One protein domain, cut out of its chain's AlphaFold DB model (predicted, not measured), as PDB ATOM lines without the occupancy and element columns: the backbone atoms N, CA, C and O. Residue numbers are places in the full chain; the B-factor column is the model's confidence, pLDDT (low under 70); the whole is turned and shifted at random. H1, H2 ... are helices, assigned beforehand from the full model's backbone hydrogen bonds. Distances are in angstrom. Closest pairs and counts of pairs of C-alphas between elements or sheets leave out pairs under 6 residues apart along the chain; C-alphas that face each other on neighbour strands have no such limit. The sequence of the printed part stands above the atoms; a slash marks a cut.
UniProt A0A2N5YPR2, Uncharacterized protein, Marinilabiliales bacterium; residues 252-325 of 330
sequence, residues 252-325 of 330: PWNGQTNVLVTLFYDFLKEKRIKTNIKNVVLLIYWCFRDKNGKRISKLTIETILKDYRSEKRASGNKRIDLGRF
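Overview. This is residues 252 to 325 of the 330 residues of an uncharacterized protein of Marinilabiliales bacterium (UniProt A0A2N5YPR2). Three helices, H1, H2 and H3, make a small core, crossed at steep tilts with their centres at the corners of a triangle; H3 packs on both H1 and H2. A long stretch with no named element, residues 306 to 321, leads from H3 to the very short H4, which sits away from this core. The printed part has 74 residues with four named helices, in the order H1, H2, H3, H4, and no named strand; the class is all helix, though under half of the residues, 36 of 74, are in named elements. It is compact and rounded, with a radius of gyration of the C-alphas of 11.6 A and spans of 29 by 27 by 24 A.

Arrangement. H1, residues 257 to 269, is close to but not clearly touching H2, residues 277 to 287: their closest C-alphas, of Phe 264 and Val 280, are 7.1 A apart. They run opposite ways at a steep tilt of 42 degrees. H3, residues 298 to 305, touches H1, with the closest C-alphas, of Tyr 265 and Leu 305, 6.0 A apart; the two run the same way at a steep tilt of 55 degrees. H3 also touches H2, opposite ways at a steep tilt of 54 degrees, with the closest C-alphas, of Val 281 and Ile 301, 6.0 A apart. H4, residues 322 to 325, is apart from H2 and H3, and only just apart from H1, with the closest C-alphas 8.1 A apart. In H1, H2 and H3 every O i to N i+4 pair is within hydrogen-bond range; H4 is too short for such a pair.

Along the chain. H1 begins at C-alpha 257 (7.000, -60.504, -187.595) and is 18.5 A long. H2 is 15.2 A long and H3 10.7 A. H4 ends at C-alpha 325 (15.330, -42.694, -193.815).

Size, cuts and confidence. The two C-alphas farthest apart, of Lys 271 and Asn 292, are 31.3 A apart. The printed part has no cut. The link from H3 to H4 is long, with 16 residues. Mean pLDDT of the printed part is 92.1; residue 325 alone is under 70.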
ATOM      1  N   PRO A 252      -2.378 -53.307-188.549       95.06
ATOM      2  CA  PRO A 252      -2.099 -54.573-189.217       95.06
ATOM      3  C   PRO A 252      -0.716 -54.538-189.882       95.06
ATOM      4  O   PRO A 252      -0.447 -53.747-190.787       95.06
ATOM      5  N   TRP A 253       0.180 -55.426-189.450       95.88
ATOM      6  CA  TRP A 253       1.502 -55.598-190.043       95.88
ATOM      7  C   TRP A 253       1.471 -56.680-191.123       95.88
ATOM      8  O   TRP A 253       1.476 -57.880-190.841       95.88
ATOM      9  N   ASN A 254       1.507 -56.248-192.384       94.94
ATOM     10  CA  ASN A 254       1.499 -57.147-193.544       94.94
ATOM     11  C   ASN A 254       2.856 -57.832-193.811       94.94
ATOM     12  O   ASN A 254       2.937 -58.749-194.631       94.94
ATOM     13  N   GLY A 255       3.928 -57.408-193.134       93.38
ATOM     14  CA  GLY A 255       5.263 -57.996-193.258       93.38
ATOM     15  C   GLY A 255       5.481 -59.235-192.380       93.38
ATOM     16  O   GLY A 255       4.598 -59.710-191.666       93.38
ATOM     17  N   GLN A 256       6.707 -59.768-192.384       95.69
ATOM     18  CA  GLN A 256       7.081 -60.834-191.448       95.69
ATOM     19  C   GLN A 256       7.308 -60.251-190.043       95.69
ATOM     20  O   GLN A 256       7.924 -59.195-189.899       95.69
ATOM     21  N   THR A 257       6.845 -60.941-188.996       96.62
ATOM     22  CA  THR A 257       7.000 -60.504-187.595       96.62
ATOM     23  C   THR A 257       8.455 -60.242-187.217       96.62
ATOM     24  O   THR A 257       8.754 -59.259-186.548       96.62
ATOM     25  N   ASN A 258       9.384 -61.090-187.659       96.56
ATOM     26  CA  ASN A 258      10.802 -60.909-187.366       96.56
ATOM     27  C   ASN A 258      11.387 -59.640-187.989       96.56
ATOM     28  O   ASN A 258      12.288 -59.067-187.391       96.56
ATOM     29  N   VAL A 259      10.869 -59.168-189.125       97.06
ATOM     30  CA  VAL A 259      11.291 -57.898-189.733       97.06
ATOM     31  C   VAL A 259      10.879 -56.723-188.846       97.06
ATOM     32  O   VAL A 259      11.729 -55.908-188.501       97.06
ATOM     33  N   LEU A 260       9.620 -56.694-188.392       97.25
ATOM     34  CA  LEU A 260       9.119 -55.670-187.465       97.25
ATOM     35  C   LEU A 260       9.919 -55.645-186.161       97.25
ATOM     36  O   LEU A 260      10.369 -54.597-185.717       97.25
ATOM     37  N   VAL A 261      10.129 -56.808-185.544       97.50
ATOM     38  CA  VAL A 261      10.844 -56.873-184.263       97.50
ATOM     39  C   VAL A 261      12.326 -56.513-184.432       97.50
ATOM     40  O   VAL A 261      12.903 -55.877-183.552       97.50
ATOM     41  N   THR A 262      12.936 -56.852-185.573       97.25
ATOM     42  CA  THR A 262      14.317 -56.447-185.893       97.25
ATOM     43  C   THR A 262      14.435 -54.932-186.053       97.25
ATOM     44  O   THR A 262      15.387 -54.361-185.543       97.25
ATOM     45  N   LEU A 263      13.445 -54.265-186.654       96.50
ATOM     46  CA  LEU A 263      13.421 -52.802-186.764       96.50
ATOM     47  C   LEU A 263      13.512 -52.120-185.387       96.50
ATOM     48  O   LEU A 263      14.340 -51.238-185.171       96.50
ATOM     49  N   PHE A 264      12.702 -52.563-184.423       97.12
ATOM     50  CA  PHE A 264      12.745 -52.015-183.065       97.12
ATOM     51  C   PHE A 264      14.022 -52.384-182.305       97.12
ATOM     52  O   PHE A 264      14.506 -51.593-181.494       97.12
ATOM     53  N   TYR A 265      14.586 -53.566-182.563       96.56
ATOM     54  CA  TYR A 265      15.901 -53.937-182.043       96.56
ATOM     55  C   TYR A 265      16.988 -52.974-182.535       96.56
ATOM     56  O   TYR A 265      17.804 -52.507-181.741       96.56
ATOM     57  N   ASP A 266      16.965 -52.642-183.824       94.75
ATOM     58  CA  ASP A 266      17.921 -51.732-184.445       94.75
ATOM     59  C   ASP A 266      17.776 -50.314-183.875       94.75
ATOM     60  O   ASP A 266      18.765 -49.727-183.438       94.75
ATOM     61  N   PHE A 267      16.542 -49.816-183.718       94.56
ATOM     62  CA  PHE A 267      16.279 -48.545-183.032       94.56
ATOM     63  C   PHE A 267      16.825 -48.499-181.599       94.56
ATOM     64  O   PHE A 267      17.353 -47.463-181.180       94.56
ATOM     65  N   LEU A 268      16.722 -49.598-180.843       92.38
ATOM     66  CA  LEU A 268      17.305 -49.695-179.502       92.38
ATOM     67  C   LEU A 268      18.838 -49.663-179.545       92.38
ATOM     68  O   LEU A 268      19.458 -48.938-178.766       92.38
ATOM     69  N   LYS A 269      19.462 -50.448-180.432       93.62
ATOM     70  CA  LYS A 269      20.929 -50.556-180.517       93.62
ATOM     71  C   LYS A 269      21.586 -49.276-181.014       93.62
ATOM     72  O   LYS A 269      22.621 -48.886-180.477       93.62
ATOM     73  N   GLU A 270      20.953 -48.594-181.958       92.94
ATOM     74  CA  GLU A 270      21.396 -47.297-182.473       92.94
ATOM     75  C   GLU A 270      21.012 -46.128-181.551       92.94
ATOM     76  O   GLU A 270      21.323 -44.979-181.849       92.94
ATOM     77  N   LYS A 271      20.358 -46.400-180.409       88.62
ATOM     78  CA  LYS A 271      19.900 -45.397-179.430       88.62
ATOM     79  C   LYS A 271      18.963 -44.335-180.023       88.62
ATOM     80  O   LYS A 271      18.845 -43.244-179.464       88.62
ATOM     81  N   ARG A 272      18.255 -44.665-181.108       86.44
ATOM     82  CA  ARG A 272      17.225 -43.811-181.727       86.44
ATOM     83  C   ARG A 272      15.961 -43.725-180.864       86.44
ATOM     84  O   ARG A 272      15.241 -42.736-180.926       86.44
ATOM     85  N   ILE A 273      15.727 -44.721-180.005       86.31
ATOM     86  CA  ILE A 273      14.691 -44.695-178.963       86.31
ATOM     87  C   ILE A 273      15.312 -44.924-177.577       86.31
ATOM     88  O   ILE A 273      16.103 -45.846-177.379       86.31
ATOM     89  N   LYS A 274      14.954 -44.089-176.591       87.75
ATOM     90  CA  LYS A 274      15.429 -44.194-175.197       87.75
ATOM     91  C   LYS A 274      14.427 -44.971-174.345       87.75
ATOM     92  O   LYS A 274      13.620 -44.384-173.633       87.75
ATOM     93  N   THR A 275      14.458 -46.297-174.441       88.31
ATOM     94  CA  THR A 275      13.575 -47.185-173.668       88.31
ATOM     95  C   THR A 275      14.232 -48.547-173.413       88.31
ATOM     96  O   THR A 275      15.333 -48.803-173.896       88.31
ATOM     97  N   ASN A 276      13.590 -49.418-172.629       87.88
ATOM     98  CA  ASN A 276      14.082 -50.768-172.333       87.88
ATOM     99  C   ASN A 276      13.394 -51.844-173.207       87.88
ATOM    100  O   ASN A 276      12.373 -51.590-173.849       87.88
ATOM    101  N   ILE A 277      13.946 -53.065-173.225       88.12
ATOM    102  CA  ILE A 277      13.417 -54.191-174.024       88.12
ATOM    103  C   ILE A 277      11.969 -54.530-173.643       88.12
ATOM    104  O   ILE A 277      11.161 -54.785-174.532       88.12
ATOM    105  N   LYS A 278      11.622 -54.500-172.348       87.56
ATOM    106  CA  LYS A 278      10.264 -54.819-171.871       87.56
ATOM    107  C   LYS A 278       9.227 -53.866-172.475       87.56
ATOM    108  O   LYS A 278       8.206 -54.311-172.989       87.56
ATOM    109  N   ASN A 279       9.533 -52.572-172.517       84.50
ATOM    110  CA  ASN A 279       8.670 -51.559-173.120       84.50
ATOM    111  C   ASN A 279       8.511 -51.757-174.632       84.50
ATOM    112  O   ASN A 279       7.420 -51.567-175.157       84.50
ATOM    113  N   VAL A 280       9.568 -52.175-175.337       91.25
ATOM    114  CA  VAL A 280       9.479 -52.503-176.770       91.25
ATOM    115  C   VAL A 280       8.601 -53.729-177.013       91.25
ATOM    116  O   VAL A 280       7.804 -53.725-177.949       91.25
ATOM    117  N   VAL A 281       8.693 -54.758-176.164       92.44
ATOM    118  CA  VAL A 281       7.808 -55.933-176.242       92.44
ATOM    119  C   VAL A 281       6.348 -55.509-176.117       92.44
ATOM    120  O   VAL A 281       5.529 -55.902-176.948       92.44
ATOM    121  N   LEU A 282       6.031 -54.681-175.117       88.00
ATOM    122  CA  LEU A 282       4.677 -54.176-174.904       88.00
ATOM    123  C   LEU A 282       4.210 -53.305-176.072       88.00
ATOM    124  O   LEU A 282       3.118 -53.529-176.581       88.00
ATOM    125  N   LEU A 283       5.042 -52.381-176.553       91.38
ATOM    126  CA  LEU A 283       4.704 -51.523-177.688       91.38
ATOM    127  C   LEU A 283       4.370 -52.346-178.935       91.38
ATOM    128  O   LEU A 283       3.352 -52.100-179.574       91.38
ATOM    129  N   ILE A 284       5.175 -53.358-179.269       94.25
ATOM    130  CA  ILE A 284       4.903 -54.207-180.436       94.25
ATOM    131  C   ILE A 284       3.627 -55.033-180.225       94.25
ATOM    132  O   ILE A 284       2.810 -55.151-181.137       94.25
ATOM    133  N   TYR A 285       3.442 -55.591-179.027       93.50
ATOM    134  CA  TYR A 285       2.273 -56.398-178.670       93.50
ATOM    135  C   TYR A 285       0.954 -55.612-178.754       93.50
ATOM    136  O   TYR A 285      -0.065 -56.146-179.205       93.50
ATOM    137  N   TRP A 286       0.982 -54.350-178.324       87.50
ATOM    138  CA  TRP A 286      -0.179 -53.468-178.283       87.50
ATOM    139  C   TRP A 286      -0.468 -52.810-179.625       87.50
ATOM    140  O   TRP A 286      -1.614 -52.822-180.073       87.50
ATOM    141  N   CYS A 287       0.566 -52.301-180.292       92.81
ATOM    142  CA  CYS A 287       0.405 -51.484-181.489       92.81
ATOM    143  C   CYS A 287       0.259 -52.284-182.779       92.81
ATOM    144  O   CYS A 287      -0.196 -51.709-183.761       92.81
ATOM    145  N   PHE A 288       0.625 -53.570-182.811       95.31
ATOM    146  CA  PHE A 288       0.662 -54.335-184.058       95.31
ATOM    147  C   PHE A 288      -0.100 -55.666-183.994       95.31
ATOM    148  O   PHE A 288      -0.144 -56.373-182.981       95.31
ATOM    149  N   ARG A 289      -0.686 -56.039-185.133       94.62
ATOM    150  CA  ARG A 289      -1.244 -57.371-185.412       94.62
ATOM    151  C   ARG A 289      -0.474 -58.016-186.547       94.62
ATOM    152  O   ARG A 289       0.091 -57.320-187.381       94.62
ATOM    153  N   ASP A 290      -0.440 -59.341-186.588       94.00
ATOM    154  CA  ASP A 290       0.086 -60.041-187.754       94.00
ATOM    155  C   ASP A 290      -0.824 -59.834-188.980       94.00
ATOM    156  O   ASP A 290      -1.941 -59.318-188.884       94.00
ATOM    157  N   LYS A 291      -0.362 -60.295-190.142       91.69
ATOM    158  CA  LYS A 291      -1.115 -60.254-191.405       91.69
ATOM    159  C   LYS A 291      -2.486 -60.952-191.372       91.69
ATOM    160  O   LYS A 291      -3.257 -60.801-192.309       91.69
ATOM    161  N   ASN A 292      -2.774 -61.751-190.342       92.44
ATOM    162  CA  ASN A 292      -4.048 -62.446-190.152       92.44
ATOM    163  C   ASN A 292      -4.923 -61.764-189.083       92.44
ATOM    164  O   ASN A 292      -5.910 -62.351-188.641       92.44
ATOM    165  N   GLY A 293      -4.538 -60.577-188.603       88.56
ATOM    166  CA  GLY A 293      -5.240 -59.856-187.542       88.56
ATOM    167  C   GLY A 293      -5.022 -60.429-186.137       88.56
ATOM    168  O   GLY A 293      -5.681 -59.995-185.191       88.56
ATOM    169  N   LYS A 294      -4.107 -61.388-185.950       91.81
ATOM    170  CA  LYS A 294      -3.811 -61.985-184.639       91.81
ATOM    171  C   LYS A 294      -2.763 -61.176-183.885       91.81
ATOM    172  O   LYS A 294      -1.880 -60.553-184.475       91.81
ATOM    173  N   ARG A 295      -2.835 -61.199-182.551       92.44
ATOM    174  CA  ARG A 295      -1.787 -60.611-181.703       92.44
ATOM    175  C   ARG A 295      -0.464 -61.333-181.952       92.44
ATOM    176  O   ARG A 295      -0.419 -62.563-181.964       92.44
ATOM    177  N   ILE A 296       0.614 -60.570-182.097       93.94
ATOM    178  CA  ILE A 296       1.965 -61.128-182.117       93.94
ATOM    179  C   ILE A 296       2.300 -61.581-180.689       93.94
ATOM    180  O   ILE A 296       2.153 -60.808-179.753       93.94
ATOM    181  N   SER A 297       2.740 -62.826-180.493       94.56
ATOM    182  CA  SER A 297       3.034 -63.346-179.148       94.56
ATOM    183  C   SER A 297       4.181 -62.585-178.465       94.56
ATOM    184  O   SER A 297       5.254 -62.436-179.059       94.56
ATOM    185  N   LYS A 298       3.989 -62.186-177.193       93.44
ATOM    186  CA  LYS A 298       5.030 -61.567-176.343       93.44
ATOM    187  C   LYS A 298       6.315 -62.411-176.344       93.44
ATOM    188  O   LYS A 298       7.390 -61.891-176.628       93.44
ATOM    189  N   LEU A 299       6.184 -63.732-176.183       92.94
ATOM    190  CA  LEU A 299       7.310 -64.676-176.192       92.94
ATOM    191  C   LEU A 299       8.077 -64.672-177.525       92.94
ATOM    192  O   LEU A 299       9.306 -64.779-177.550       92.94
ATOM    193  N   THR A 300       7.366 -64.555-178.650       95.44
ATOM    194  CA  THR A 300       7.993 -64.461-179.976       95.44
ATOM    195  C   THR A 300       8.805 -63.176-180.100       95.44
ATOM    196  O   THR A 300       9.949 -63.233-180.551       95.44
ATOM    197  N   ILE A 301       8.248 -62.043-179.660       97.31
ATOM    198  CA  ILE A 301       8.919 -60.737-179.688       97.31
ATOM    199  C   ILE A 301      10.178 -60.779-178.814       97.31
ATOM    200  O   ILE A 301      11.275 -60.504-179.298       97.31
ATOM    201  N   GLU A 302      10.044 -61.223-177.564       96.12
ATOM    202  CA  GLU A 302      11.158 -61.378-176.623       96.12
ATOM    203  C   GLU A 302      12.273 -62.252-177.195       96.12
ATOM    204  O   GLU A 302      13.446 -61.897-177.118       96.12
ATOM    205  N   THR A 303      11.920 -63.386-177.808       95.88
ATOM    206  CA  THR A 303      12.900 -64.316-178.385       95.88
ATOM    207  C   THR A 303      13.751 -63.658-179.470       95.88
ATOM    208  O   THR A 303      14.941 -63.958-179.557       95.88
ATOM    209  N   ILE A 304      13.166 -62.783-180.293       97.38
ATOM    210  CA  ILE A 304      13.860 -62.107-181.401       97.38
ATOM    211  C   ILE A 304      14.709 -60.927-180.890       97.38
ATOM    212  O   ILE A 304      15.788 -60.669-181.428       97.38
ATOM    213  N   LEU A 305      14.268 -60.243-179.826       96.25
ATOM    214  CA  LEU A 305      14.991 -59.114-179.221       96.25
ATOM    215  C   LEU A 305      16.238 -59.524-178.417       96.25
ATOM    216  O   LEU A 305      17.056 -58.667-178.088       96.25
ATOM    217  N   LYS A 306      16.423 -60.810-178.094       94.94
ATOM    218  CA  LYS A 306      17.609 -61.283-177.362       94.94
ATOM    219  C   LYS A 306      18.880 -61.124-178.195       94.94
ATOM    220  O   LYS A 306      18.963 -61.600-179.326       94.94
ATOM    221  N   ASP A 307      19.916 -60.524-177.611       93.44
ATOM    222  CA  ASP A 307      21.175 -60.222-178.308       93.44
ATOM    223  C   ASP A 307      21.817 -61.453-178.956       93.44
ATOM    224  O   ASP A 307      22.201 -61.401-180.125       93.44
ATOM    225  N   TYR A 308      21.819 -62.582-178.247       93.25
ATOM    226  CA  TYR A 308      22.398 -63.845-178.711       93.25
ATOM    227  C   TYR A 308      21.555 -64.588-179.764       93.25
ATOM    228  O   TYR A 308      22.007 -65.601-180.285       93.25
ATOM    229  N   ARG A 309      20.343 -64.113-180.093       93.50
ATOM    230  CA  ARG A 309      19.415 -64.744-181.055       93.50
ATOM    231  C   ARG A 309      19.446 -64.078-182.431       93.50
ATOM    232  O   ARG A 309      18.405 -63.826-183.043       93.50
ATOM    233  N   SER A 310      20.643 -63.754-182.918       93.31
ATOM    234  CA  SER A 310      20.836 -63.077-184.210       93.31
ATOM    235  C   SER A 310      20.238 -63.841-185.400       93.31
ATOM    236  O   SER A 310      19.738 -63.222-186.333       93.31
ATOM    237  N   GLU A 311      20.176 -65.170-185.324       95.75
ATOM    238  CA  GLU A 311      19.594 -66.054-186.334       95.75
ATOM    239  C   GLU A 311      18.068 -65.933-186.459       95.75
ATOM    240  O   GLU A 311      17.481 -66.402-187.433       95.75
ATOM    241  N   LYS A 312      17.400 -65.337-185.461       94.94
ATOM    242  CA  LYS A 312      15.955 -65.068-185.488       94.94
ATOM    243  C   LYS A 312      15.622 -63.680-186.034       94.94
ATOM    244  O   LYS A 312      14.454 -63.436-186.345       94.94
ATOM    245  N   ARG A 313      16.613 -62.793-186.164       96.06
ATOM    246  CA  ARG A 313      16.447 -61.447-186.726       96.06
ATOM    247  C   ARG A 313      16.456 -61.483-188.253       96.06
ATOM    248  O   ARG A 313      17.024 -62.381-188.872       96.06
ATOM    249  N   ALA A 314      15.777 -60.522-188.868       95.50
ATOM    250  CA  ALA A 314      15.808 -60.354-190.314       95.50
ATOM    251  C   ALA A 314      17.204 -59.888-190.758       95.50
ATOM    252  O   ALA A 314      17.812 -59.030-190.121       95.50
ATOM    253  N   SER A 315      17.711 -60.445-191.855       93.38
ATOM    254  CA  SER A 315      19.035 -60.134-192.402       93.38
ATOM    255  C   SER A 315      18.990 -59.956-193.923       93.38
ATOM    256  O   SER A 315      18.015 -60.334-194.585       93.38
ATOM    257  N   GLY A 316      20.043 -59.344-194.477       91.62
ATOM    258  CA  GLY A 316      20.155 -59.039-195.905       91.62
ATOM    259  C   GLY A 316      18.983 -58.196-196.414       91.62
ATOM    260  O   GLY A 316      18.492 -57.317-195.711       91.62
ATOM    261  N   ASN A 317      18.478 -58.529-197.603       88.88
ATOM    262  CA  ASN A 317      17.408 -57.783-198.285       88.88
ATOM    263  C   ASN A 317      16.044 -57.811-197.567       88.88
ATOM    264  O   ASN A 317      15.116 -57.138-198.002       88.88
ATOM    265  N   LYS A 318      15.890 -58.613-196.504       88.38
ATOM    266  CA  LYS A 318      14.660 -58.663-195.697       88.38
ATOM    267  C   LYS A 318      14.678 -57.682-194.524       88.38
ATOM    268  O   LYS A 318      13.630 -57.457-193.925       88.38
ATOM    269  N   ARG A 319      15.848 -57.154-194.149       91.88
ATOM    270  CA  ARG A 319      15.991 -56.178-193.062       91.88
ATOM    271  C   ARG A 319      15.630 -54.789-193.587       91.88
ATOM    272  O   ARG A 319      16.015 -54.436-194.697       91.88
ATOM    273  N   ILE A 320      14.885 -54.020-192.797       90.50
ATOM    274  CA  ILE A 320      14.585 -52.623-193.119       90.50
ATOM    275  C   ILE A 320      15.858 -51.811-192.878       90.50
ATOM    276  O   ILE A 320      16.420 -51.850-191.788       90.50
ATOM    277  N   ASP A 321      16.319 -51.123-193.916       87.69
ATOM    278  CA  ASP A 321      17.520 -50.296-193.872       87.69
ATOM    279  C   ASP A 321      17.184 -48.918-193.293       87.69
ATOM    280  O   ASP A 321      16.501 -48.119-193.936       87.69
ATOM    281  N   LEU A 322      17.639 -48.663-192.065       81.50
ATOM    282  CA  LEU A 322      17.392 -47.406-191.360       81.50
ATOM    283  C   LEU A 322      18.098 -46.213-192.013       81.50
ATOM    284  O   LEU A 322      17.547 -45.116-192.000       81.50
ATOM    285  N   GLY A 323      19.255 -46.430-192.647       79.56
ATOM    286  CA  GLY A 323      20.040 -45.358-193.267       79.56
ATOM    287  C   GLY A 323      19.351 -44.714-194.471       79.56
ATOM    288  O   GLY A 323      19.674 -43.594-194.847       79.56
ATOM    289  N   ARG A 324      18.349 -45.381-195.060       75.94
ATOM    290  CA  ARG A 324      17.534 -44.809-196.146       75.94
ATOM    291  C   ARG A 324      16.559 -43.731-195.682       75.94
ATOM    292  O   ARG A 324      16.048 -43.002-196.525       75.94
ATOM    293  N   PHE A 325      16.281 -43.651-194.383       68.06
ATOM    294  CA  PHE A 325      15.330 -42.694-193.815       68.06
ATOM    295  C   PHE A 325      16.008 -41.459-193.213       68.06
ATOM    296  O   PHE A 325      15.314 -40.511-192.865       68.06
TER     297      PHE A 325